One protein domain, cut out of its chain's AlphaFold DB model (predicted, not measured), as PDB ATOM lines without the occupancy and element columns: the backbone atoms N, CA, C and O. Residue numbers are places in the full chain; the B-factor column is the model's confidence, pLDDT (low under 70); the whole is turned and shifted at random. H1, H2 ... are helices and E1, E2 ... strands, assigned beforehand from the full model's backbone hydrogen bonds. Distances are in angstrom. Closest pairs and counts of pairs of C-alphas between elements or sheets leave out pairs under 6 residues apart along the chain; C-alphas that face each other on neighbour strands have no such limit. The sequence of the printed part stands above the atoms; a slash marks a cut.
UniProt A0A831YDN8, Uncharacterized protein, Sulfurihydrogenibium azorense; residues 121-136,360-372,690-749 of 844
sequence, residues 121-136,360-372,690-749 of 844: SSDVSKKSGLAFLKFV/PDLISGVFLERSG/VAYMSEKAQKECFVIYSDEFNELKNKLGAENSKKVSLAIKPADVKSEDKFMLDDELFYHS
ATOM      1  N   SER A 121     147.232 140.680 161.099       71.62
ATOM      2  CA  SER A 121     145.965 139.955 161.136       71.62
ATOM      3  C   SER A 121     146.000 138.676 161.989       71.62
ATOM      4  O   SER A 121     144.984 138.265 162.546       71.62
ATOM      5  N   SER A 122     147.182 138.078 162.168       71.12
ATOM      6  CA  SER A 122     147.410 136.939 163.063       71.12
ATOM      7  C   SER A 122     147.331 137.282 164.559       71.12
ATOM      8  O   SER A 122     147.219 136.369 165.380       71.12
ATOM      9  N   ASP A 123     147.364 138.566 164.930       72.75
ATOM     10  CA  ASP A 123     147.405 139.023 166.322       72.75
ATOM     11  C   ASP A 123     146.019 139.262 166.944       72.75
ATOM     12  O   ASP A 123     145.906 139.372 168.167       72.75
ATOM     13  N   VAL A 124     144.954 139.257 166.134       72.38
ATOM     14  CA  VAL A 124     143.563 139.558 166.540       72.38
ATOM     15  C   VAL A 124     143.075 138.704 167.714       72.38
ATOM     16  O   VAL A 124     142.301 139.170 168.544       72.38
ATOM     17  N   SER A 125     143.508 137.442 167.799       65.75
ATOM     18  CA  SER A 125     143.123 136.528 168.885       65.75
ATOM     19  C   SER A 125     144.049 136.578 170.101       65.75
ATOM     20  O   SER A 125     143.719 136.023 171.147       65.75
ATOM     21  N   LYS A 126     145.220 137.210 169.977       68.31
ATOM     22  CA  LYS A 126     146.274 137.195 171.002       68.31
ATOM     23  C   LYS A 126     146.346 138.516 171.758       68.31
ATOM     24  O   LYS A 126     146.569 138.518 172.975       68.31
ATOM     25  N   LYS A 127     146.142 139.628 171.054       73.56
ATOM     26  CA  LYS A 127     146.369 140.977 171.569       73.56
ATOM     27  C   LYS A 127     145.074 141.758 171.736       73.56
ATOM     28  O   LYS A 127     144.071 141.512 171.078       73.56
ATOM     29  N   SER A 128     145.137 142.699 172.669       79.38
ATOM     30  CA  SER A 128     144.099 143.699 172.873       79.38
ATOM     31  C   SER A 128     144.065 144.650 171.674       79.38
ATOM     32  O   SER A 128     145.141 145.044 171.231       79.38
ATOM     33  N   GLY A 129     142.901 145.011 171.134       86.00
ATOM     34  CA  GLY A 129     142.801 145.898 169.978       86.00
ATOM     35  C   GLY A 129     141.396 146.194 169.438       86.00
ATOM     36  O   GLY A 129     140.391 145.668 169.924       86.00
ATOM     37  N   LEU A 130     141.359 147.045 168.411       87.88
ATOM     38  CA  LEU A 130     140.191 147.564 167.694       87.88
ATOM     39  C   LEU A 130     140.232 147.113 166.234       87.88
ATOM     40  O   LEU A 130     141.288 147.136 165.611       87.88
ATOM     41  N   ALA A 131     139.086 146.760 165.669       86.81
ATOM     42  CA  ALA A 131     138.957 146.351 164.281       86.81
ATOM     43  C   ALA A 131     138.006 147.259 163.502       86.81
ATOM     44  O   ALA A 131     136.924 147.625 163.975       86.81
ATOM     45  N   PHE A 132     138.399 147.550 162.269       89.62
ATOM     46  CA  PHE A 132     137.677 148.387 161.318       89.62
ATOM     47  C   PHE A 132     137.444 147.590 160.041       89.62
ATOM     48  O   PHE A 132     138.350 146.893 159.587       89.62
ATOM     49  N   LEU A 133     136.241 147.688 159.474       89.81
ATOM     50  CA  LEU A 133     135.850 146.953 158.271       89.81
ATOM     51  C   LEU A 133     135.368 147.929 157.195       89.81
ATOM     52  O   LEU A 133     134.409 148.675 157.416       89.81
ATOM     53  N   LYS A 134     136.014 147.890 156.028       89.94
ATOM     54  CA  LYS A 134     135.635 148.621 154.812       89.94
ATOM     55  C   LYS A 134     135.005 147.674 153.802       89.94
ATOM     56  O   LYS A 134     135.537 146.593 153.574       89.94
ATOM     57  N   PHE A 135     133.953 148.124 153.125       87.81
ATOM     58  CA  PHE A 135     133.399 147.432 151.960       87.81
ATOM     59  C   PHE A 135     134.074 147.929 150.682       87.81
ATOM     60  O   PHE A 135     134.070 149.123 150.397       87.81
ATOM     61  N   VAL A 136     134.670 147.014 149.917       84.69
ATOM     62  CA  VAL A 136     135.525 147.351 148.764       84.69
ATOM     63  C   VAL A 136     134.703 147.637 147.504       84.69
ATOM     64  O   VAL A 136     135.039 148.540 146.746       84.69
ATOM     65  N   PRO A 360     139.323 139.721 150.336       79.62
ATOM     66  CA  PRO A 360     139.863 141.059 150.096       79.62
ATOM     67  C   PRO A 360     139.068 141.836 149.035       79.62
ATOM     68  O   PRO A 360     139.008 143.060 149.093       79.62
ATOM     69  N   ASP A 361     138.388 141.134 148.124       82.69
ATOM     70  CA  ASP A 361     137.565 141.736 147.070       82.69
ATOM     71  C   ASP A 361     136.218 142.276 147.572       82.69
ATOM     72  O   ASP A 361     135.531 142.994 146.846       82.69
ATOM     73  N   LEU A 362     135.791 141.902 148.782       83.19
ATOM     74  CA  LEU A 362     134.498 142.289 149.355       83.19
ATOM     75  C   LEU A 362     134.674 143.187 150.572       83.19
ATOM     76  O   LEU A 362     134.084 144.271 150.622       83.19
ATOM     77  N   ILE A 363     135.480 142.747 151.540       87.19
ATOM     78  CA  ILE A 363     135.700 143.449 152.801       87.19
ATOM     79  C   ILE A 363     137.196 143.493 153.106       87.19
ATOM     80  O   ILE A 363     137.863 142.464 153.160       87.19
ATOM     81  N   SER A 364     137.699 144.694 153.387       86.62
ATOM     82  CA  SER A 364     139.037 144.901 153.941       86.62
ATOM     83  C   SER A 364     138.934 145.149 155.443       86.62
ATOM     84  O   SER A 364     138.195 146.038 155.880       86.62
ATOM     85  N   GLY A 365     139.650 144.350 156.235       88.38
ATOM     86  CA  GLY A 365     139.723 144.493 157.684       88.38
ATOM     87  C   GLY A 365     141.082 145.006 158.152       88.38
ATOM     88  O   GLY A 365     142.119 144.502 157.731       88.38
ATOM     89  N   VAL A 366     141.083 145.973 159.071       89.69
ATOM     90  CA  VAL A 366     142.301 146.493 159.713       89.69
ATOM     91  C   VAL A 366     142.182 146.358 161.223       89.69
ATOM     92  O   VAL A 366     141.143 146.690 161.793       89.69
ATOM     93  N   PHE A 367     143.249 145.886 161.872       89.19
ATOM     94  CA  PHE A 367     143.327 145.730 163.322       89.19
ATOM     95  C   PHE A 367     144.372 146.670 163.919       89.19
ATOM     96  O   PHE A 367     145.526 146.676 163.496       89.19
ATOM     97  N   LEU A 368     143.967 147.451 164.914       89.88
ATOM     98  CA  LEU A 368     144.845 148.230 165.777       89.88
ATOM     99  C   LEU A 368     145.029 147.479 167.084       89.88
ATOM    100  O   LEU A 368     144.059 147.275 167.800       89.88
ATOM    101  N   GLU A 369     146.252 147.101 167.419       89.50
ATOM    102  CA  GLU A 369     146.571 146.399 168.656       89.50
ATOM    103  C   GLU A 369     147.206 147.323 169.698       89.50
ATOM    104  O   GLU A 369     147.863 148.309 169.367       89.50
ATOM    105  N   ARG A 370     147.073 146.974 170.977       87.44
ATOM    106  CA  ARG A 370     147.797 147.592 172.088       87.44
ATOM    107  C   ARG A 370     149.302 147.430 171.860       87.44
ATOM    108  O   ARG A 370     149.792 146.312 171.705       87.44
ATOM    109  N   SER A 371     150.049 148.531 171.909       81.06
ATOM    110  CA  SER A 371     151.503 148.542 171.686       81.06
ATOM    111  C   SER A 371     152.308 147.904 172.832       81.06
ATOM    112  O   SER A 371     153.487 147.607 172.654       81.06
ATOM    113  N   GLY A 372     151.672 147.677 173.990       67.62
ATOM    114  CA  GLY A 372     152.265 147.113 175.209       67.62
ATOM    115  C   GLY A 372     152.790 148.155 176.204       67.62
ATOM    116  O   GLY A 372     153.092 147.794 177.334       67.62
ATOM    117  N   VAL A 690     133.801 151.629 165.175       82.62
ATOM    118  CA  VAL A 690     134.544 150.392 165.439       82.62
ATOM    119  C   VAL A 690     133.651 149.209 165.089       82.62
ATOM    120  O   VAL A 690     132.552 149.077 165.626       82.62
ATOM    121  N   ALA A 691     134.127 148.331 164.210       78.25
ATOM    122  CA  ALA A 691     133.381 147.146 163.802       78.25
ATOM    123  C   ALA A 691     133.451 146.024 164.852       78.25
ATOM    124  O   ALA A 691     132.483 145.285 165.029       78.25
ATOM    125  N   TYR A 692     134.592 145.895 165.538       75.75
ATOM    126  CA  TYR A 692     134.820 144.918 166.606       75.75
ATOM    127  C   TYR A 692     135.930 145.392 167.556       75.75
ATOM    128  O   TYR A 692     136.870 146.058 167.129       75.75
ATOM    129  N   MET A 693     135.854 145.039 168.838       73.31
ATOM    130  CA  MET A 693     136.914 145.273 169.819       73.31
ATOM    131  C   MET A 693     137.190 143.985 170.592       73.31
ATOM    132  O   MET A 693     136.270 143.304 171.038       73.31
ATOM    133  N   SER A 694     138.468 143.650 170.764       70.38
ATOM    134  CA  SER A 694     138.865 142.468 171.533       70.38
ATOM    135  C   SER A 694     138.482 142.609 173.017       70.38
ATOM    136  O   SER A 694     138.448 143.714 173.556       70.38
ATOM    137  N   GLU A 695     138.304 141.499 173.725       64.94
ATOM    138  CA  GLU A 695     137.930 141.477 175.151       64.94
ATOM    139  C   GLU A 695     138.907 142.254 176.051       64.94
ATOM    140  O   GLU A 695     138.504 143.057 176.896       64.94
ATOM    141  N   LYS A 696     140.215 142.083 175.813       67.69
ATOM    142  CA  LYS A 696     141.293 142.746 176.568       67.69
ATOM    143  C   LYS A 696     141.296 144.275 176.402       67.69
ATOM    144  O   LYS A 696     142.007 144.951 177.140       67.69
ATOM    145  N   ALA A 697     140.540 144.819 175.445       71.50
ATOM    146  CA  ALA A 697     140.519 146.243 175.099       71.50
ATOM    147  C   ALA A 697     139.448 147.047 175.854       71.50
ATOM    148  O   ALA A 697     139.509 148.271 175.891       71.50
ATOM    149  N   GLN A 698     138.493 146.386 176.512       69.50
ATOM    150  CA  GLN A 698     137.318 147.057 177.084       69.50
ATOM    151  C   GLN A 698     137.620 148.009 178.247       69.50
ATOM    152  O   GLN A 698     136.893 148.977 178.451       69.50
ATOM    153  N   LYS A 699     138.671 147.735 179.027       69.25
ATOM    154  CA  LYS A 699     139.003 148.502 180.241       69.25
ATOM    155  C   LYS A 699     139.984 149.646 179.996       69.25
ATOM    156  O   LYS A 699     140.234 150.421 180.913       69.25
ATOM    157  N   GLU A 700     140.548 149.736 178.799       74.62
ATOM    158  CA  GLU A 700     141.626 150.667 178.488       74.62
ATOM    159  C   GLU A 700     141.126 151.812 177.619       74.62
ATOM    160  O   GLU A 700     140.219 151.653 176.803       74.62
ATOM    161  N   CYS A 701     141.740 152.976 177.796       83.44
ATOM    162  CA  CYS A 701     141.589 154.067 176.854       83.44
ATOM    163  C   CYS A 701     142.689 153.938 175.803       83.44
ATOM    164  O   CYS A 701     143.872 154.049 176.136       83.44
ATOM    165  N   PHE A 702     142.318 153.699 174.547       87.25
ATOM    166  CA  PHE A 702     143.294 153.681 173.465       87.25
ATOM    167  C   PHE A 702     143.529 155.072 172.924       87.25
ATOM    168  O   PHE A 702     142.587 155.782 172.568       87.25
ATOM    169  N   VAL A 703     144.805 155.405 172.802       87.75
ATOM    170  CA  VAL A 703     145.287 156.593 172.118       87.75
ATOM    171  C   VAL A 703     145.978 156.143 170.837       87.75
ATOM    172  O   VAL A 703     146.915 155.342 170.864       87.75
ATOM    173  N   ILE A 704     145.490 156.649 169.713       87.75
ATOM    174  CA  ILE A 704     145.996 156.382 168.372       87.75
ATOM    175  C   ILE A 704     146.627 157.690 167.894       87.75
ATOM    176  O   ILE A 704     145.928 158.688 167.687       87.75
ATOM    177  N   TYR A 705     147.953 157.709 167.791       85.88
ATOM    178  CA  TYR A 705     148.691 158.884 167.337       85.88
ATOM    179  C   TYR A 705     148.657 159.001 165.814       85.88
ATOM    180  O   TYR A 705     148.151 158.125 165.114       85.88
ATOM    181  N   SER A 706     149.153 160.125 165.303       85.38
ATOM    182  CA  SER A 706     149.003 160.490 163.896       85.38
ATOM    183  C   SER A 706     149.618 159.479 162.943       85.38
ATOM    184  O   SER A 706     148.989 159.170 161.937       85.38
ATOM    185  N   ASP A 707     150.794 158.942 163.260       84.12
ATOM    186  CA  ASP A 707     151.491 157.994 162.391       84.12
ATOM    187  C   ASP A 707     150.705 156.687 162.275       84.12
ATOM    188  O   ASP A 707     150.375 156.251 161.171       84.12
ATOM    189  N   GLU A 708     150.286 156.119 163.405       87.31
ATOM    190  CA  GLU A 708     149.451 154.919 163.428       87.31
ATOM    191  C   GLU A 708     148.061 155.158 162.830       87.31
ATOM    192  O   GLU A 708     147.500 154.277 162.176       87.31
ATOM    193  N   PHE A 709     147.492 156.349 163.022       88.94
ATOM    194  CA  PHE A 709     146.214 156.715 162.423       88.94
ATOM    195  C   PHE A 709     146.323 156.870 160.901       88.94
ATOM    196  O   PHE A 709     145.431 156.447 160.167       88.94
ATOM    197  N   ASN A 710     147.428 157.427 160.405       87.44
ATOM    198  CA  ASN A 710     147.723 157.502 158.978       87.44
ATOM    199  C   ASN A 710     147.951 156.106 158.390       87.44
ATOM    200  O   ASN A 710     147.430 155.808 157.318       87.44
ATOM    201  N   GLU A 711     148.644 155.211 159.095       89.19
ATOM    202  CA  GLU A 711     148.782 153.816 158.666       89.19
ATOM    203  C   GLU A 711     147.421 153.093 158.611       89.19
ATOM    204  O   GLU A 711     147.130 152.391 157.638       89.19
ATOM    205  N   LEU A 712     146.545 153.313 159.601       90.31
ATOM    206  CA  LEU A 712     145.161 152.824 159.584       90.31
ATOM    207  C   LEU A 712     144.399 153.338 158.353       90.31
ATOM    208  O   LEU A 712     143.799 152.537 157.633       90.31
ATOM    209  N   LYS A 713     144.434 154.652 158.088       88.88
ATOM    210  CA  LYS A 713     143.788 155.265 156.914       88.88
ATOM    211  C   LYS A 713     144.307 154.671 155.610       88.88
ATOM    212  O   LYS A 713     143.502 154.290 154.764       88.88
ATOM    213  N   ASN A 714     145.624 154.513 155.488       87.94
ATOM    214  CA  ASN A 714     146.268 153.914 154.322       87.94
ATOM    215  C   ASN A 714     145.773 152.490 154.061       87.94
ATOM    216  O   ASN A 714     145.394 152.167 152.939       87.94
ATOM    217  N   LYS A 715     145.698 151.645 155.096       87.94
ATOM    218  CA  LYS A 715     145.193 150.269 154.950       87.94
ATOM    219  C   LYS A 715     143.694 150.198 154.666       87.94
ATOM    220  O   LYS A 715     143.241 149.280 153.985       87.94
ATOM    221  N   LEU A 716     142.924 151.174 155.142       86.94
ATOM    222  CA  LEU A 716     141.524 151.337 154.754       86.94
ATOM    223  C   LEU A 716     141.373 152.008 153.374       86.94
ATOM    224  O   LEU A 716     140.269 152.066 152.840       86.94
ATOM    225  N   GLY A 717     142.449 152.494 152.754       84.44
ATOM    226  CA  GLY A 717     142.406 153.212 151.481       84.44
ATOM    227  C   GLY A 717     141.589 154.504 151.545       84.44
ATOM    228  O   GLY A 717     140.815 154.762 150.627       84.44
ATOM    229  N   ALA A 718     141.685 155.239 152.655       82.94
ATOM    230  CA  ALA A 718     141.224 156.622 152.759       82.94
ATOM    231  C   ALA A 718     142.313 157.579 152.243       82.94
ATOM    232  O   ALA A 718     143.497 157.235 152.247       82.94
ATOM    233  N   GLU A 719     141.927 158.776 151.801       73.44
ATOM    234  CA  GLU A 719     142.888 159.765 151.303       73.44
ATOM    235  C   GLU A 719     143.867 160.215 152.397       73.44
ATOM    236  O   GLU A 719     143.487 160.533 153.529       73.44
ATOM    237  N   ASN A 720     145.151 160.299 152.045       65.50
ATOM    238  CA  ASN A 720     146.154 160.865 152.939       65.50
ATOM    239  C   ASN A 720     146.005 162.383 153.007       65.50
ATOM    240  O   ASN A 720     146.416 163.115 152.108       65.50
ATOM    241  N   SER A 721     145.472 162.865 154.124       67.44
ATOM    242  CA  SER A 721     145.540 164.274 154.484       67.44
ATOM    243  C   SER A 721     146.882 164.594 155.149       67.44
ATOM    244  O   SER A 721     147.375 163.834 155.979       67.44
ATOM    245  N   LYS A 722     147.452 165.772 154.859       68.12
ATOM    246  CA  LYS A 722     148.609 166.329 155.598       68.12
ATOM    247  C   LYS A 722     148.250 166.773 157.033       68.12
ATOM    248  O   LYS A 722     148.984 167.548 157.636       68.12
ATOM    249  N   LYS A 723     147.091 166.356 157.559       75.62
ATOM    250  CA  LYS A 723     146.572 166.773 158.866       75.62
ATOM    251  C   LYS A 723     147.167 165.898 159.965       75.62
ATOM    252  O   LYS A 723     147.200 164.673 159.845       75.62
ATOM    253  N   VAL A 724     147.568 166.520 161.068       79.06
ATOM    254  CA  VAL A 724     147.942 165.794 162.289       79.06
ATOM    255  C   VAL A 724     146.660 165.328 162.970       79.06
ATOM    256  O   VAL A 724     145.682 166.075 163.021       79.06
ATOM    257  N   SER A 725     146.642 164.080 163.439       84.50
ATOM    258  CA  SER A 725     145.462 163.427 164.017       84.50
ATOM    259  C   SER A 725     145.769 162.824 165.384       84.50
ATOM    260  O   SER A 725     146.739 162.084 165.538       84.50
ATOM    261  N   LEU A 726     144.914 163.088 166.364       86.06
ATOM    262  CA  LEU A 726     144.870 162.348 167.618       86.06
ATOM    263  C   LEU A 726     143.529 161.636 167.677       86.06
ATOM    264  O   LEU A 726     142.487 162.278 167.562       86.06
ATOM    265  N   ALA A 727     143.549 160.321 167.844       87.56
ATOM    266  CA  ALA A 727     142.336 159.539 167.961       87.56
ATOM    267  C   ALA A 727     142.258 158.827 169.315       87.56
ATOM    268  O   ALA A 727     143.254 158.318 169.825       87.56
ATOM    269  N   ILE A 728     141.073 158.833 169.921       85.94
ATOM    270  CA  ILE A 728     140.830 158.315 171.267       85.94
ATOM    271  C   ILE A 728     139.651 157.352 171.217       85.94
ATOM    272  O   ILE A 728     138.572 157.682 170.721       85.94
ATOM    273  N   LYS A 729     139.843 156.157 171.771       85.38
ATOM    274  CA  LYS A 729     138.762 155.220 172.077       85.38
ATOM    275  C   LYS A 729     138.681 155.085 173.596       85.38
ATOM    276  O   LYS A 729     139.593 154.505 174.185       85.38
ATOM    277  N   PRO A 730     137.621 155.590 174.245       75.56
ATOM    278  CA  PRO A 730     137.476 155.441 175.686       75.56
ATOM    279  C   PRO A 730     137.284 153.979 176.094       75.56
ATOM    280  O   PRO A 730     136.780 153.157 175.315       75.56
ATOM    281  N   ALA A 731     137.612 153.702 177.355       72.19
ATOM    282  CA  ALA A 731     137.214 152.470 178.021       72.19
ATOM    283  C   ALA A 731     135.681 152.363 178.025       72.19
ATOM    284  O   ALA A 731     134.995 153.349 178.310       72.19
ATOM    285  N   ASP A 732     135.137 151.184 177.720       64.62
ATOM    286  CA  ASP A 732     133.689 150.967 177.675       64.62
ATOM    287  C   ASP A 732     133.111 150.703 179.080       64.62
ATOM    288  O   ASP A 732     133.814 150.401 180.054       64.62
ATOM    289  N   VAL A 733     131.790 150.869 179.216       56.50
ATOM    290  CA  VAL A 733     131.087 150.488 180.447       56.50
ATOM    291  C   VAL A 733     131.186 148.984 180.601       56.50
ATOM    292  O   VAL A 733     130.878 148.253 179.664       56.50
ATOM    293  N   LYS A 734     131.486 148.515 181.816       53.84
ATOM    294  CA  LYS A 734     130.894 147.251 182.257       53.84
ATOM    295  C   LYS A 734     129.380 147.481 182.279       53.84
ATOM    296  O   LYS A 734     128.865 147.949 183.290       53.84
ATOM    297  N   SER A 735     128.694 147.326 181.147       49.06
ATOM    298  CA  SER A 735     127.236 147.329 181.171       49.06
ATOM    299  C   SER A 735     126.775 146.038 181.826       49.06
ATOM    300  O   SER A 735     127.463 145.022 181.745       49.06
ATOM    301  N   GLU A 736     125.588 146.092 182.422       49.75
ATOM    302  CA  GLU A 736     124.794 144.915 182.767       49.75
ATOM    303  C   GLU A 736     124.797 143.919 181.600       49.75
ATOM    304  O   GLU A 736     124.880 144.330 180.434       49.75
ATOM    305  N   ASP A 737     124.688 142.635 181.929       53.53
ATOM    306  CA  ASP A 737     124.842 141.421 181.107       53.53
ATOM    307  C   ASP A 737     124.198 141.445 179.698       53.53
ATOM    308  O   ASP A 737     124.471 140.600 178.849       53.53
ATOM    309  N   LYS A 738     123.360 142.441 179.404       51.66
ATOM    310  CA  LYS A 738     122.580 142.644 178.181       51.66
ATOM    311  C   LYS A 738     123.398 142.725 176.883       51.66
ATOM    312  O   LYS A 738     122.895 142.298 175.845       51.66
ATOM    313  N   PHE A 739     124.613 143.279 176.903       57.53
ATOM    314  CA  PHE A 739     125.501 143.303 175.725       57.53
ATOM    315  C   PHE A 739     126.613 142.256 175.791       57.53
ATOM    316  O   PHE A 739     127.518 142.293 174.954       57.53
ATOM    317  N   MET A 740     126.532 141.339 176.763       64.06
ATOM    318  CA  MET A 740     127.479 140.247 176.901       64.06
ATOM    319  C   MET A 740     127.104 139.068 176.002       64.06
ATOM    320  O   MET A 740     125.951 138.640 175.919       64.06
ATOM    321  N   LEU A 741     128.103 138.528 175.323       64.94
ATOM    322  CA  LEU A 741     128.056 137.254 174.633       64.94
ATOM    323  C   LEU A 741     129.181 136.399 175.200       64.94
ATOM    324  O   LEU A 741     130.333 136.734 174.978       64.94
ATOM    325  N   ASP A 742     128.846 135.327 175.922       66.81
ATOM    326  CA  ASP A 742     129.835 134.457 176.580       66.81
ATOM    327  C   ASP A 742     130.844 135.271 177.435       66.81
ATOM    328  O   ASP A 742     132.050 135.107 177.309       66.81
ATOM    329  N   ASP A 743     130.325 136.189 178.269       58.69
ATOM    330  CA  ASP A 743     131.072 137.152 179.107       58.69
ATOM    331  C   ASP A 743     131.769 138.314 178.359       58.69
ATOM    332  O   ASP A 743     132.575 139.049 178.936       58.69
ATOM    333  N   GLU A 744     131.418 138.550 177.087       56.59
ATOM    334  CA  GLU A 744     132.063 139.567 176.244       56.59
ATOM    335  C   GLU A 744     131.127 140.692 175.779       56.59
ATOM    336  O   GLU A 744     130.139 140.451 175.087       56.59
ATOM    337  N   LEU A 745     131.479 141.951 176.057       56.47
ATOM    338  CA  LEU A 745     130.804 143.118 175.476       56.47
ATOM    339  C   LEU A 745     131.049 143.225 173.956       56.47
ATOM    340  O   LEU A 745     132.196 143.225 173.517       56.47
ATOM    341  N   PHE A 746     129.994 143.413 173.160       58.56
ATOM    342  CA  PHE A 746     130.081 143.478 171.683       58.56
ATOM    343  C   PHE A 746     129.591 144.808 171.084       58.56
ATOM    344  O   PHE A 746     129.675 145.038 169.879       58.56
ATOM    345  N   TYR A 747     128.998 145.677 171.904       61.06
ATOM    346  CA  TYR A 747     128.673 147.037 171.491       61.06
ATOM    347  C   TYR A 747     129.834 147.957 171.860       61.06
ATOM    348  O   TYR A 747     130.209 148.025 173.029       61.06
ATOM    349  N   HIS A 748     130.385 148.666 170.875       67.50
ATOM    350  CA  HIS A 748     131.584 149.484 171.051       67.50
ATOM    351  C   HIS A 748     131.306 150.939 170.688       67.50
ATOM    352  O   HIS A 748     130.658 151.235 169.682       67.50
ATOM    353  N   SER A 749     131.811 151.857 171.508       69.19
ATOM    354  CA  SER A 749     131.847 153.276 171.153       69.19
ATOM    355  C   SER A 749     132.736 153.514 169.920       69.19
ATOM    356  O   SER A 749     133.705 152.791 169.686       69.19
TER     357      SER A 749
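AT A GLANCE: This is residues 121 to 136, 360 to 372 and 690 to 749 of the 844 residues of an uncharacterized protein of Sulfurihydrogenibium azorense (UniProt A0A831YDN8). Two separate two-stranded antiparallel ribbons, a long one of E1 and E2 and a shorter one of E3 and E4, have the single helix H1 packed on both, chiefly on E2 and E4. Past the end of E4, residues 730 to 749 form a long looping tail that folds back on itself, with no named element. The printed part has 89 residues, with four named strands and one named helix in the order E1, E2, E3, H1, E4. The class is mixed, helices and strands, with under half of the residues in named elements. The whole is compact, with a radius of gyration of the C-alphas of 13.9 A, and spans 42 by 30 by 21 A.

IN THESE COORDINATES: E1 is residues 129 to 135, 20.4 A from first to last C-alpha, and begins with C-alpha 129 at (142.801, 145.898, 169.978). E2, residues 363 to 372, is the longest strand at 28.1 A. E3, residues 701 to 704, measures 9.8 A. H1, residues 706 to 716, measures 14.9 A and begins with C-alpha 706 at (149.003, 160.490, 163.896). E4, residues 724 to 729, measures 17.1 A and ends with C-alpha 729 at (138.762, 155.220, 172.077).

HOW THE PARTS SIT: E1 and E2 are antiparallel, 164 degrees between their directions, with N 130 and O 368 at 2.8 A and N 366 and O 132 at 2.9 A, within hydrogen-bond range. Residues 130 to 131 of E1 also pair, antiparallel, with residues 692 to 693. The closest C-alphas of E2 and H1 are those of Val 366 and Lys 715, 6.7 A apart. The closest C-alphas of H1 and E4 are those of Ser 706 and Ser 725, at 4.6 A. E3 and E4 are antiparallel at 158 degrees, with N 704 and O 727 at 2.8 A, within hydrogen-bond range. The closest C-alphas of E2 and E3 are those of Arg 370 and Phe 702, at 7.7 A. E1 is apart from E3 and E4, and E2 is apart from E4. In H1 every O i to N i+4 pair is within hydrogen-bond range.

THE WHOLE: The two C-alphas farthest apart are those of Lys 722 and Asp 737, 42.8 A. Residues 137 to 359 are cut out, with 7.8 A between C-alphas 136 and 360. Residues 373 to 689 are cut out too, with 20.5 A between C-alphas 372 and 690. Of the links that are printed whole, E3 to H1 is tight and H1 to E4 is short. The mean pLDDT of the printed part is 76.5, and 28 residues are under 70, among them residues 732 to 749.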